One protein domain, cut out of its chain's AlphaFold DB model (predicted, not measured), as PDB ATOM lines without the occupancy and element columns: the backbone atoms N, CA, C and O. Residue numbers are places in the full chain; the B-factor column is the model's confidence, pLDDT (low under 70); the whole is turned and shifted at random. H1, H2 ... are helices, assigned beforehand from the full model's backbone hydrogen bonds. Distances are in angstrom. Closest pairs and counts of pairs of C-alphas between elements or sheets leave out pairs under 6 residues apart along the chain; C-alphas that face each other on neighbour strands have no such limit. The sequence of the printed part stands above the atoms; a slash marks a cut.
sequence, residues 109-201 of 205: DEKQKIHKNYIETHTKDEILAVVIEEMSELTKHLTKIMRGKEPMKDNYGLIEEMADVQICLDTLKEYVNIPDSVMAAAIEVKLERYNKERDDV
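This is residues 109 to 201 of the 205 residues of an uncharacterized protein of Anaerostipes hadrus (UniProt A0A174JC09). Two long helices, H2 and H3, fold back on each other as a helical hairpin, and H1 packs across its open end on the last part of H3. From that same end H4 leaves as a long arm, and its residues 184 to 201 stick out free of the rest. The printed part has 93 residues with four named helices, in the order H1, H2, H3, H4, and no named strand; the class is all helix. It is loose, with a radius of gyration of the C-alphas of 16.4 A, and spans 44 by 35 by 24 A.

H2, the longest helix, holds residues 124 to 146 and measures 33.5 A from C-alpha 124 at (149.258, 150.711, 208.731) to C-alpha 146. H3, residues 156 to 175, measures 28.4 A. H1, residues 109 to 121, is 18.3 A long and begins with C-alpha 109 at (166.826, 141.103, 219.437). H4, residues 180 to 201, measures 32.4 A and ends with C-alpha 201 at (174.095, 183.911, 220.840).

H2 and H3 form a hairpin and touch at a shallow tilt of 26 degrees, opposite ways; their closest C-alphas, of Leu 138 and Glu 161, are 5.1 A apart. H1 touches H3, which meets it with residues 170 to 175 alone, about perpendicular at 75 degrees; their closest C-alphas, of His 115 and Thr 171, are 5.3 A apart. H1 and H2 are close but not clearly touching, with the C-alphas of Ile 119 and Ile 127 closest at 7.3 A. H4 is apart from H1 and H2, and only just apart from H3, closest 8.3 A. In H1, H2 and H3 every O i to N i+4 pair is within hydrogen-bond range; in H4, 16 of 18 are.

The C-alphas farthest apart, of Thr 121 and Val 201, are 49.1 A apart. The printed part has no cut. The links H1 to H2 and H3 to H4 are tight, and H2 to H3 is short. The mean pLDDT of the printed part is 84.6; residues 154, 156 to 157 and 196 to 201 are under 70.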
ATOM      1  N   ASP A 109     167.580 142.067 220.238       74.44
ATOM      2  CA  ASP A 109     166.826 141.103 219.437       74.44
ATOM      3  C   ASP A 109     165.421 140.816 219.992       74.44
ATOM      4  O   ASP A 109     164.471 140.648 219.230       74.44
ATOM      5  N   GLU A 110     165.248 140.747 221.312       76.69
ATOM      6  CA  GLU A 110     163.938 140.530 221.939       76.69
ATOM      7  C   GLU A 110     163.044 141.762 221.869       76.69
ATOM      8  O   GLU A 110     161.843 141.624 221.628       76.69
ATOM      9  N   LYS A 111     163.608 142.964 222.037       73.25
ATOM     10  CA  LYS A 111     162.864 144.213 221.830       73.25
ATOM     11  C   LYS A 111     162.427 144.330 220.372       73.25
ATOM     12  O   LYS A 111     161.251 144.559 220.101       73.25
ATOM     13  N   GLN A 112     163.330 144.041 219.435       83.81
ATOM     14  CA  GLN A 112     163.020 144.057 218.008       83.81
ATOM     15  C   GLN A 112     161.918 143.051 217.642       83.81
ATOM     16  O   GLN A 112     161.023 143.374 216.865       83.81
ATOM     17  N   LYS A 113     161.929 141.845 218.227       88.81
ATOM     18  CA  LYS A 113     160.854 140.853 218.029       88.81
ATOM     19  C   LYS A 113     159.484 141.370 218.467       88.81
ATOM     20  O   LYS A 113     158.498 141.059 217.808       88.81
ATOM     21  N   ILE A 114     159.412 142.143 219.552       85.31
ATOM     22  CA  ILE A 114     158.148 142.718 220.034       85.31
ATOM     23  C   ILE A 114     157.609 143.730 219.024       85.31
ATOM     24  O   ILE A 114     156.447 143.624 218.641       85.31
ATOM     25  N   HIS A 115     158.456 144.644 218.538       90.44
ATOM     26  CA  HIS A 115     158.063 145.613 217.511       90.44
ATOM     27  C   HIS A 115     157.622 144.921 216.217       90.44
ATOM     28  O   HIS A 115     156.568 145.250 215.681       90.44
ATOM     29  N   LYS A 116     158.368 143.908 215.756       92.19
ATOM     30  CA  LYS A 116     158.005 143.122 214.566       92.19
ATOM     31  C   LYS A 116     156.653 142.435 214.719       92.19
ATOM     32  O   LYS A 116     155.809 142.576 213.845       92.19
ATOM     33  N   ASN A 117     156.419 141.758 215.841       93.38
ATOM     34  CA  ASN A 117     155.139 141.101 216.102       93.38
ATOM     35  C   ASN A 117     153.979 142.110 216.151       93.38
ATOM     36  O   ASN A 117     152.920 141.875 215.575       93.38
ATOM     37  N   TYR A 118     154.188 143.264 216.791       90.06
ATOM     38  CA  TYR A 118     153.195 144.337 216.799       90.06
ATOM     39  C   TYR A 118     152.872 144.810 215.371       90.06
ATOM     40  O   TYR A 118     151.707 144.851 214.988       90.06
ATOM     41  N   ILE A 119     153.891 145.065 214.546       94.94
ATOM     42  CA  ILE A 119     153.729 145.473 213.143       94.94
ATOM     43  C   ILE A 119     153.003 144.409 212.309       94.94
ATOM     44  O   ILE A 119     152.153 144.744 211.492       94.94
ATOM     45  N   GLU A 120     153.328 143.129 212.496       96.00
ATOM     46  CA  GLU A 120     152.721 142.018 211.750       96.00
ATOM     47  C   GLU A 120     151.238 141.802 212.091       96.00
ATOM     48  O   GLU A 120     150.499 141.223 211.296       96.00
ATOM     49  N   THR A 121     150.803 142.261 213.266       95.25
ATOM     50  CA  THR A 121     149.442 142.061 213.785       95.25
ATOM     51  C   THR A 121     148.542 143.289 213.670       95.25
ATOM     52  O   THR A 121     147.347 143.167 213.932       95.25
ATOM     53  N   HIS A 122     149.075 144.437 213.240       94.50
ATOM     54  CA  HIS A 122     148.337 145.694 213.112       94.50
ATOM     55  C   HIS A 122     148.402 146.241 211.685       94.50
ATOM     56  O   HIS A 122     149.355 146.041 210.930       94.50
ATOM     57  N   THR A 123     147.362 146.964 211.299       97.19
ATOM     58  CA  THR A 123     147.313 147.685 210.033       97.19
ATOM     59  C   THR A 123     148.200 148.928 210.071       97.19
ATOM     60  O   THR A 123     148.531 149.472 211.124       97.19
ATOM     61  N   LYS A 124     148.545 149.436 208.883       96.31
ATOM     62  CA  LYS A 124     149.258 150.711 208.731       96.31
ATOM     63  C   LYS A 124     148.582 151.849 209.501       96.31
ATOM     64  O   LYS A 124     149.267 152.638 210.143       96.31
ATOM     65  N   ASP A 125     147.264 151.957 209.378       97.19
ATOM     66  CA  ASP A 125     146.525 153.081 209.946       97.19
ATOM     67  C   ASP A 125     146.492 152.995 211.476       97.19
ATOM     68  O   ASP A 125     146.629 154.023 212.127       97.19
ATOM     69  N   GLU A 126     146.426 151.787 212.049       96.38
ATOM     70  CA  GLU A 126     146.550 151.569 213.497       96.38
ATOM     71  C   GLU A 126     147.940 151.960 214.016       96.38
ATOM     72  O   GLU A 126     148.039 152.703 214.987       96.38
ATOM     73  N   ILE A 127     149.015 151.543 213.334       93.56
ATOM     74  CA  ILE A 127     150.391 151.903 213.723       93.56
ATOM     75  C   ILE A 127     150.575 153.428 213.717       93.56
ATOM     76  O   ILE A 127     151.152 153.994 214.644       93.56
ATOM     77  N   LEU A 128     150.084 154.107 212.675       94.69
ATOM     78  CA  LEU A 128     150.170 155.565 212.580       94.69
ATOM     79  C   LEU A 128     149.274 156.272 213.605       94.69
ATOM     80  O   LEU A 128     149.682 157.303 214.139       94.69
ATOM     81  N   ALA A 129     148.084 155.735 213.880       95.88
ATOM     82  CA  ALA A 129     147.165 156.285 214.871       95.88
ATOM     83  C   ALA A 129     147.778 156.257 216.273       95.88
ATOM     84  O   ALA A 129     147.799 157.298 216.921       95.88
ATOM     85  N   VAL A 130     148.372 155.131 216.683       93.88
ATOM     86  CA  VAL A 130     149.027 155.010 217.997       93.88
ATOM     87  C   VAL A 130     150.142 156.040 218.151       93.88
ATOM     88  O   VAL A 130     150.180 156.759 219.140       93.88
ATOM     89  N   VAL A 131     151.001 156.222 217.140       92.50
ATOM     90  CA  VAL A 131     152.044 157.266 217.202       92.50
ATOM     91  C   VAL A 131     151.440 158.662 217.410       92.50
ATOM     92  O   VAL A 131     151.986 159.464 218.164       92.50
ATOM     93  N   ILE A 132     150.323 158.976 216.750       95.81
ATOM     94  CA  ILE A 132     149.639 160.268 216.906       95.81
ATOM     95  C   ILE A 132     149.021 160.405 218.305       95.81
ATOM     96  O   ILE A 132     149.078 161.493 218.887       95.81
ATOM     97  N   GLU A 133     148.431 159.331 218.825       96.31
ATOM     98  CA  GLU A 133     147.814 159.277 220.150       96.31
ATOM     99  C   GLU A 133     148.863 159.522 221.238       96.31
ATOM    100  O   GLU A 133     148.754 160.539 221.921       96.31
ATOM    101  N   GLU A 134     149.940 158.733 221.294       94.19
ATOM    102  CA  GLU A 134     150.979 158.869 222.333       94.19
ATOM    103  C   GLU A 134     151.644 160.258 222.319       94.19
ATOM    104  O   GLU A 134     151.870 160.894 223.349       94.19
ATOM    105  N   MET A 135     151.895 160.815 221.128       96.38
ATOM    106  CA  MET A 135     152.422 162.182 221.001       96.38
ATOM    107  C   MET A 135     151.434 163.236 221.526       96.38
ATOM    108  O   MET A 135     151.835 164.274 222.073       96.38
ATOM    109  N   SER A 136     150.134 162.995 221.353       97.12
ATOM    110  CA  SER A 136     149.072 163.869 221.853       97.12
ATOM    111  C   SER A 136     148.909 163.752 223.369       97.12
ATOM    112  O   SER A 136     148.659 164.771 224.024       97.12
ATOM    113  N   GLU A 137     149.078 162.558 223.935       93.81
ATOM    114  CA  GLU A 137     149.032 162.315 225.379       93.81
ATOM    115  C   GLU A 137     150.218 162.979 226.091       93.81
ATOM    116  O   GLU A 137     149.990 163.824 226.971       93.81
ATOM    117  N   LEU A 138     151.444 162.819 225.575       96.69
ATOM    118  CA  LEU A 138     152.613 163.556 226.064       96.69
ATOM    119  C   LEU A 138     152.401 165.074 225.979       96.69
ATOM    120  O   LEU A 138     152.643 165.803 226.947       96.69
ATOM    121  N   THR A 139     151.888 165.575 224.850       97.94
ATOM    122  CA  THR A 139     151.573 167.004 224.687       97.94
ATOM    123  C   THR A 139     150.582 167.475 225.751       97.94
ATOM    124  O   THR A 139     150.790 168.498 226.413       97.94
ATOM    125  N   LYS A 140     149.497 166.722 225.959       96.25
ATOM    126  CA  LYS A 140     148.476 167.013 226.968       96.25
ATOM    127  C   LYS A 140     149.085 167.018 228.366       96.25
ATOM    128  O   LYS A 140     148.785 167.941 229.130       96.25
ATOM    129  N   HIS A 141     149.943 166.055 228.694       92.50
ATOM    130  CA  HIS A 141     150.603 165.959 229.993       92.50
ATOM    131  C   HIS A 141     151.539 167.140 230.256       92.50
ATOM    132  O   HIS A 141     151.407 167.817 231.280       92.50
ATOM    133  N   LEU A 142     152.371 167.506 229.277       96.31
ATOM    134  CA  LEU A 142     153.204 168.712 229.327       96.31
ATOM    135  C   LEU A 142     152.364 169.974 229.582       96.31
ATOM    136  O   LEU A 142     152.741 170.816 230.400       96.31
ATOM    137  N   THR A 143     151.172 170.095 228.981       97.69
ATOM    138  CA  THR A 143     150.299 171.254 229.256       97.69
ATOM    139  C   THR A 143     149.778 171.297 230.695       97.69
ATOM    140  O   THR A 143     149.529 172.386 231.221       97.69
ATOM    141  N   LYS A 144     149.598 170.146 231.360       93.12
ATOM    142  CA  LYS A 144     149.223 170.111 232.784       93.12
ATOM    143  C   LYS A 144     150.360 170.658 233.642       93.12
ATOM    144  O   LYS A 144     150.092 171.476 234.522       93.12
ATOM    145  N   ILE A 145     151.600 170.272 233.336       94.31
ATOM    146  CA  ILE A 145     152.806 170.766 234.013       94.31
ATOM    147  C   ILE A 145     152.945 172.279 233.810       94.31
ATOM    148  O   ILE A 145     153.064 173.018 234.784       94.31
ATOM    149  N   MET A 146     152.810 172.771 232.573       97.06
ATOM    150  CA  MET A 146     152.863 174.213 232.270       97.06
ATOM    151  C   MET A 146     151.812 175.030 233.036       97.06
ATOM    152  O   MET A 146     152.041 176.189 233.371       97.06
ATOM    153  N   ARG A 147     150.646 174.435 233.315       97.19
ATOM    154  CA  ARG A 147     149.557 175.060 234.084       97.19
ATOM    155  C   ARG A 147     149.707 174.883 235.600       97.19
ATOM    156  O   ARG A 147     148.796 175.268 236.331       97.19
ATOM    157  N   GLY A 148     150.793 174.266 236.067       92.12
ATOM    158  CA  GLY A 148     151.042 173.977 237.481       92.12
ATOM    159  C   GLY A 148     150.099 172.934 238.085       92.12
ATOM    160  O   GLY A 148     149.952 172.880 239.302       92.12
ATOM    161  N   LYS A 149     149.422 172.129 237.254       87.56
ATOM    162  CA  LYS A 149     148.514 171.066 237.719       87.56
ATOM    163  C   LYS A 149     149.255 169.799 238.133       87.56
ATOM    164  O   LYS A 149     148.694 168.990 238.861       87.56
ATOM    165  N   GLU A 150     150.488 169.643 237.668       80.88
ATOM    166  CA  GLU A 150     151.373 168.541 238.016       80.88
ATOM    167  C   GLU A 150     152.803 169.056 238.242       80.88
ATOM    168  O   GLU A 150     153.183 170.071 237.645       80.88
ATOM    169  N   PRO A 151     153.598 168.401 239.108       72.00
ATOM    170  CA  PRO A 151     154.979 168.797 239.349       72.00
ATOM    171  C   PRO A 151     155.867 168.501 238.131       72.00
ATOM    172  O   PRO A 151     155.588 167.600 237.346       72.00
ATOM    173  N   MET A 152     156.959 169.255 237.991       80.75
ATOM    174  CA  MET A 152     157.981 169.009 236.963       80.75
ATOM    175  C   MET A 152     158.967 167.907 237.378       80.75
ATOM    176  O   MET A 152     159.397 167.109 236.555       80.75
ATOM    177  N   LYS A 153     159.360 167.887 238.656       74.69
ATOM    178  CA  LYS A 153     160.283 166.887 239.207       74.69
ATOM    179  C   LYS A 153     159.502 165.678 239.703       74.69
ATOM    180  O   LYS A 153     158.396 165.845 240.212       74.69
ATOM    181  N   ASP A 154     160.100 164.500 239.561       65.88
ATOM    182  CA  ASP A 154     159.567 163.229 240.063       65.88
ATOM    183  C   ASP A 154     158.143 162.922 239.548       65.88
ATOM    184  O   ASP A 154     157.323 162.313 240.236       65.88
ATOM    185  N   ASN A 155     157.834 163.371 238.323       71.00
ATOM    186  CA  ASN A 155     156.539 163.167 237.683       71.00
ATOM    187  C   ASN A 155     156.527 161.842 236.913       71.00
ATOM    188  O   ASN A 155     156.953 161.777 235.762       71.00
ATOM    189  N   TYR A 156     156.020 160.792 237.557       65.44
ATOM    190  CA  TYR A 156     155.902 159.463 236.954       65.44
ATOM    191  C   TYR A 156     155.030 159.442 235.698       65.44
ATOM    192  O   TYR A 156     155.394 158.763 234.749       65.44
ATOM    193  N   GLY A 157     153.950 160.231 235.664       66.81
ATOM    194  CA  GLY A 157     153.118 160.348 234.467       66.81
ATOM    195  C   GLY A 157     153.913 160.908 233.290       66.81
ATOM    196  O   GLY A 157     153.818 160.396 232.192       66.81
ATOM    197  N   LEU A 158     154.797 161.886 233.511       77.12
ATOM    198  CA  LEU A 158     155.650 162.398 232.434       77.12
ATOM    199  C   LEU A 158     156.621 161.325 231.919       77.12
ATOM    200  O   LEU A 158     156.877 161.263 230.723       77.12
ATOM    201  N   ILE A 159     157.174 160.505 232.816       70.31
ATOM    202  CA  ILE A 159     158.099 159.425 232.450       70.31
ATOM    203  C   ILE A 159     157.383 158.352 231.622       70.31
ATOM    204  O   ILE A 159     157.958 157.877 230.647       70.31
ATOM    205  N   GLU A 160     156.158 157.989 232.006       73.19
ATOM    206  CA  GLU A 160     155.297 157.039 231.289       73.19
ATOM    207  C   GLU A 160     155.028 157.524 229.859       73.19
ATOM    208  O   GLU A 160     155.450 156.881 228.907       73.19
ATOM    209  N   GLU A 161     154.527 158.750 229.716       82.56
ATOM    210  CA  GLU A 161     154.198 159.363 228.422       82.56
ATOM    211  C   GLU A 161     155.437 159.519 227.514       82.56
ATOM    212  O   GLU A 161     155.381 159.367 226.294       82.56
ATOM    213  N   MET A 162     156.607 159.807 228.100       80.38
ATOM    214  CA  MET A 162     157.877 159.823 227.362       80.38
ATOM    215  C   MET A 162     158.309 158.421 226.912       80.38
ATOM    216  O   MET A 162     158.912 158.284 225.844       80.38
ATOM    217  N   ALA A 163     158.042 157.390 227.716       77.50
ATOM    218  CA  ALA A 163     158.352 156.008 227.373       77.50
ATOM    219  C   ALA A 163     157.432 155.488 226.261       77.50
ATOM    220  O   ALA A 163     157.935 154.872 225.320       77.50
ATOM    221  N   ASP A 164     156.135 155.793 226.314       82.44
ATOM    222  CA  ASP A 164     155.168 155.403 225.282       82.44
ATOM    223  C   ASP A 164     155.513 156.041 223.930       82.44
ATOM    224  O   ASP A 164     155.606 155.349 222.909       82.44
ATOM    225  N   VAL A 165     155.878 157.329 223.938       94.44
ATOM    226  CA  VAL A 165     156.415 158.016 222.754       94.44
ATOM    227  C   VAL A 165     157.699 157.359 222.234       94.44
ATOM    228  O   VAL A 165     157.858 157.173 221.026       94.44
ATOM    229  N   GLN A 166     158.631 156.981 223.111       91.81
ATOM    230  CA  GLN A 166     159.863 156.315 222.679       91.81
ATOM    231  C   GLN A 166     159.565 154.955 222.022       91.81
ATOM    232  O   GLN A 166     160.112 154.647 220.962       91.81
ATOM    233  N   ILE A 167     158.657 154.166 222.604       87.00
ATOM    234  CA  ILE A 167     158.244 152.858 222.079       87.00
ATOM    235  C   ILE A 167     157.550 153.004 220.720       87.00
ATOM    236  O   ILE A 167     157.829 152.220 219.803       87.00
ATOM    237  N   CYS A 168     156.660 153.988 220.556       93.69
ATOM    238  CA  CYS A 168     155.954 154.190 219.293       93.69
ATOM    239  C   CYS A 168     156.901 154.694 218.188       93.69
ATOM    240  O   CYS A 168     156.798 154.241 217.046       93.69
ATOM    241  N   LEU A 169     157.901 155.522 218.522       94.94
ATOM    242  CA  LEU A 169     158.962 155.931 217.593       94.94
ATOM    243  C   LEU A 169     159.851 154.761 217.163       94.94
ATOM    244  O   LEU A 169     160.155 154.636 215.975       94.94
ATOM    245  N   ASP A 170     160.244 153.888 218.092       92.31
ATOM    246  CA  ASP A 170     161.029 152.692 217.768       92.31
ATOM    247  C   ASP A 170     160.231 151.704 216.905       92.31
ATOM    248  O   ASP A 170     160.762 151.149 215.939       92.31
ATOM    249  N   THR A 171     158.931 151.560 217.177       92.19
ATOM    250  CA  THR A 171     158.010 150.771 216.343       92.19
ATOM    251  C   THR A 171     157.886 151.368 214.943       92.19
ATOM    252  O   THR A 171     157.981 150.645 213.953       92.19
ATOM    253  N   LEU A 172     157.722 152.689 214.834       94.75
ATOM    254  CA  LEU A 172     157.622 153.379 213.551       94.75
ATOM    255  C   LEU A 172     158.913 153.237 212.738       94.75
ATOM    256  O   LEU A 172     158.851 152.959 211.543       94.75
ATOM    257  N   LYS A 173     160.074 153.387 213.384       94.62
ATOM    258  CA  LYS A 173     161.401 153.204 212.782       94.62
ATOM    259  C   LYS A 173     161.552 151.803 212.178       94.62
ATOM    260  O   LYS A 173     161.981 151.696 211.029       94.62
ATOM    261  N   GLU A 174     161.153 150.758 212.906       93.31
ATOM    262  CA  GLU A 174     161.140 149.380 212.395       93.31
ATOM    263  C   GLU A 174     160.121 149.218 211.248       93.31
ATOM    264  O   GLU A 174     160.457 148.651 210.212       93.31
ATOM    265  N   TYR A 175     158.917 149.793 211.369       94.94
ATOM    266  CA  TYR A 175     157.867 149.738 210.340       94.94
ATOM    267  C   TYR A 175     158.304 150.341 208.998       94.94
ATOM    268  O   TYR A 175     158.039 149.772 207.938       94.94
ATOM    269  N   VAL A 176     158.999 151.483 209.029       93.44
ATOM    270  CA  VAL A 176     159.533 152.131 207.820       93.44
ATOM    271  C   VAL A 176     160.933 151.640 207.433       93.44
ATOM    272  O   VAL A 176     161.523 152.162 206.487       93.44
ATOM    273  N   ASN A 177     161.452 150.627 208.135       92.12
ATOM    274  CA  ASN A 177     162.749 149.997 207.894       92.12
ATOM    275  C   ASN A 177     163.927 150.995 207.914       92.12
ATOM    276  O   ASN A 177     164.800 150.972 207.043       92.12
ATOM    277  N   ILE A 178     163.941 151.898 208.901       83.62
ATOM    278  CA  ILE A 178     165.060 152.814 209.153       83.62
ATOM    279  C   ILE A 178     166.069 152.126 210.088       83.62
ATOM    280  O   ILE A 178     165.724 151.805 211.222       83.62
ATOM    281  N   PRO A 179     167.336 151.941 209.673       82.44
ATOM    282  CA  PRO A 179     168.368 151.401 210.554       82.44
ATOM    283  C   PRO A 179     168.727 152.358 211.698       82.44
ATOM    284  O   PRO A 179     168.788 153.575 211.502       82.44
ATOM    285  N   ASP A 180     169.098 151.808 212.856       79.69
ATOM    286  CA  ASP A 180     169.566 152.587 214.014       79.69
ATOM    287  C   ASP A 180     170.731 153.521 213.686       79.69
ATOM    288  O   ASP A 180     170.763 154.657 214.153       79.69
ATOM    289  N   SER A 181     171.662 153.084 212.835       74.06
ATOM    290  CA  SER A 181     172.802 153.900 212.406       74.06
ATOM    291  C   SER A 181     172.380 155.155 211.638       74.06
ATOM    292  O   SER A 181     173.006 156.203 211.782       74.06
ATOM    293  N   VAL A 182     171.304 155.073 210.847       75.88
ATOM    294  CA  VAL A 182     170.758 156.216 210.103       75.88
ATOM    295  C   VAL A 182     170.082 157.193 211.059       75.88
ATOM    296  O   VAL A 182     170.292 158.399 210.947       75.88
ATOM    297  N   MET A 183     169.306 156.683 212.021       82.19
ATOM    298  CA  MET A 183     168.670 157.520 213.040       82.19
ATOM    299  C   MET A 183     169.712 158.210 213.934       82.19
ATOM    300  O   MET A 183     169.611 159.411 214.169       82.19
ATOM    301  N   ALA A 184     170.747 157.484 214.368       76.62
ATOM    302  CA  ALA A 184     171.842 158.029 215.168       76.62
ATOM    303  C   ALA A 184     172.568 159.168 214.436       76.62
ATOM    304  O   ALA A 184     172.699 160.258 214.987       76.62
ATOM    305  N   ALA A 185     172.934 158.968 213.165       72.19
ATOM    306  CA  ALA A 185     173.548 160.018 212.351       72.19
ATOM    307  C   ALA A 185     172.625 161.242 212.182       72.19
ATOM    308  O   ALA A 185     173.078 162.385 212.238       72.19
ATOM    309  N   ALA A 186     171.315 161.030 212.000       71.94
ATOM    310  CA  ALA A 186     170.351 162.125 211.914       71.94
ATOM    311  C   ALA A 186     170.247 162.915 213.232       71.94
ATOM    312  O   ALA A 186     170.161 164.145 213.195       71.94
ATOM    313  N   ILE A 187     170.284 162.229 214.380       77.94
ATOM    314  CA  ILE A 187     170.311 162.849 215.712       77.94
ATOM    315  C   ILE A 187     171.595 163.660 215.898       77.94
ATOM    316  O   ILE A 187     171.505 164.825 216.276       77.94
ATOM    317  N   GLU A 188     172.766 163.100 215.585       78.62
ATOM    318  CA  GLU A 188     174.058 163.796 215.695       78.62
ATOM    319  C   GLU A 188     174.055 165.111 214.904       78.62
ATOM    320  O   GLU A 188     174.312 166.175 215.466       78.62
ATOM    321  N   VAL A 189     173.631 165.075 213.636       79.50
ATOM    322  CA  VAL A 189     173.522 166.275 212.787       79.50
ATOM    323  C   VAL A 189     172.558 167.318 213.367       79.50
ATOM    324  O   VAL A 189     172.737 168.517 213.145       79.50
ATOM    325  N   LYS A 190     171.503 166.901 214.077       77.38
ATOM    326  CA  LYS A 190     170.557 167.822 214.727       77.38
ATOM    327  C   LYS A 190     171.119 168.400 216.023       77.38
ATOM    328  O   LYS A 190     170.965 169.596 216.243       77.38
ATOM    329  N   LEU A 191     171.806 167.594 216.828       75.69
ATOM    330  CA  LEU A 191     172.476 168.048 218.048       75.69
ATOM    331  C   LEU A 191     173.597 169.047 217.741       75.69
ATOM    332  O   LEU A 191     173.714 170.059 218.427       75.69
ATOM    333  N   GLU A 192     174.368 168.831 216.672       79.25
ATOM    334  CA  GLU A 192     175.382 169.792 216.222       79.25
ATOM    335  C   GLU A 192     174.792 171.171 215.892       79.25
ATOM    336  O   GLU A 192     175.452 172.187 216.106       79.25
ATOM    337  N   ARG A 193     173.550 171.236 215.392       76.50
ATOM    338  CA  ARG A 193     172.874 172.517 215.120       76.50
ATOM    339  C   ARG A 193     172.526 173.257 216.401       76.50
ATOM    340  O   ARG A 193     172.738 174.459 216.448       76.50
ATOM    341  N   TYR A 194     172.074 172.551 217.437       78.00
ATOM    342  CA  TYR A 194     171.803 173.172 218.736       78.00
ATOM    343  C   TYR A 194     173.058 173.783 219.362       78.00
ATOM    344  O   TYR A 194     172.955 174.791 220.051       78.00
ATOM    345  N   ASN A 195     174.234 173.197 219.124       73.62
ATOM    346  CA  ASN A 195     175.493 173.782 219.587       73.62
ATOM    347  C   ASN A 195     175.849 175.048 218.797       73.62
ATOM    348  O   ASN A 195     176.133 176.070 219.407       73.62
ATOM    349  N   LYS A 196     175.738 175.022 217.461       67.44
ATOM    350  CA  LYS A 196     176.013 176.203 216.620       67.44
ATOM    351  C   LYS A 196     175.068 177.371 216.913       67.44
ATOM    352  O   LYS A 196     175.513 178.499 217.035       67.44
ATOM    353  N   GLU A 197     173.780 177.083 217.100       60.44
ATOM    354  CA  GLU A 197     172.781 178.093 217.469       60.44
ATOM    355  C   GLU A 197     173.030 178.701 218.860       60.44
ATOM    356  O   GLU A 197     172.521 179.782 219.122       60.44
ATOM    357  N   ARG A 198     173.789 178.042 219.752       56.72
ATOM    358  CA  ARG A 198     174.209 178.617 221.043       56.72
ATOM    359  C   ARG A 198     175.453 179.490 220.913       56.72
ATOM    360  O   ARG A 198     175.480 180.551 221.525       56.72
ATOM    361  N   ASP A 199     176.427 179.071 220.107       52.97
ATOM    362  CA  ASP A 199     177.665 179.830 219.885       52.97
ATOM    363  C   ASP A 199     177.380 181.194 219.215       52.97
ATOM    364  O   ASP A 199     177.988 182.197 219.579       52.97
ATOM    365  N   ASP A 200     176.376 181.268 218.332       50.75
ATOM    366  CA  ASP A 200     175.942 182.524 217.696       50.75
ATOM    367  C   ASP A 200     175.239 183.502 218.672       50.75
ATOM    368  O   ASP A 200     175.162 184.697 218.395       50.75
ATOM    369  N   VAL A 201     174.717 183.033 219.818       51.84
ATOM    370  CA  VAL A 201     174.095 183.911 220.840       51.84
ATOM    371  C   VAL A 201     175.137 184.459 221.817       51.84
ATOM    372  O   VAL A 201     174.970 185.564 222.333       51.84
TER     373      VAL A 201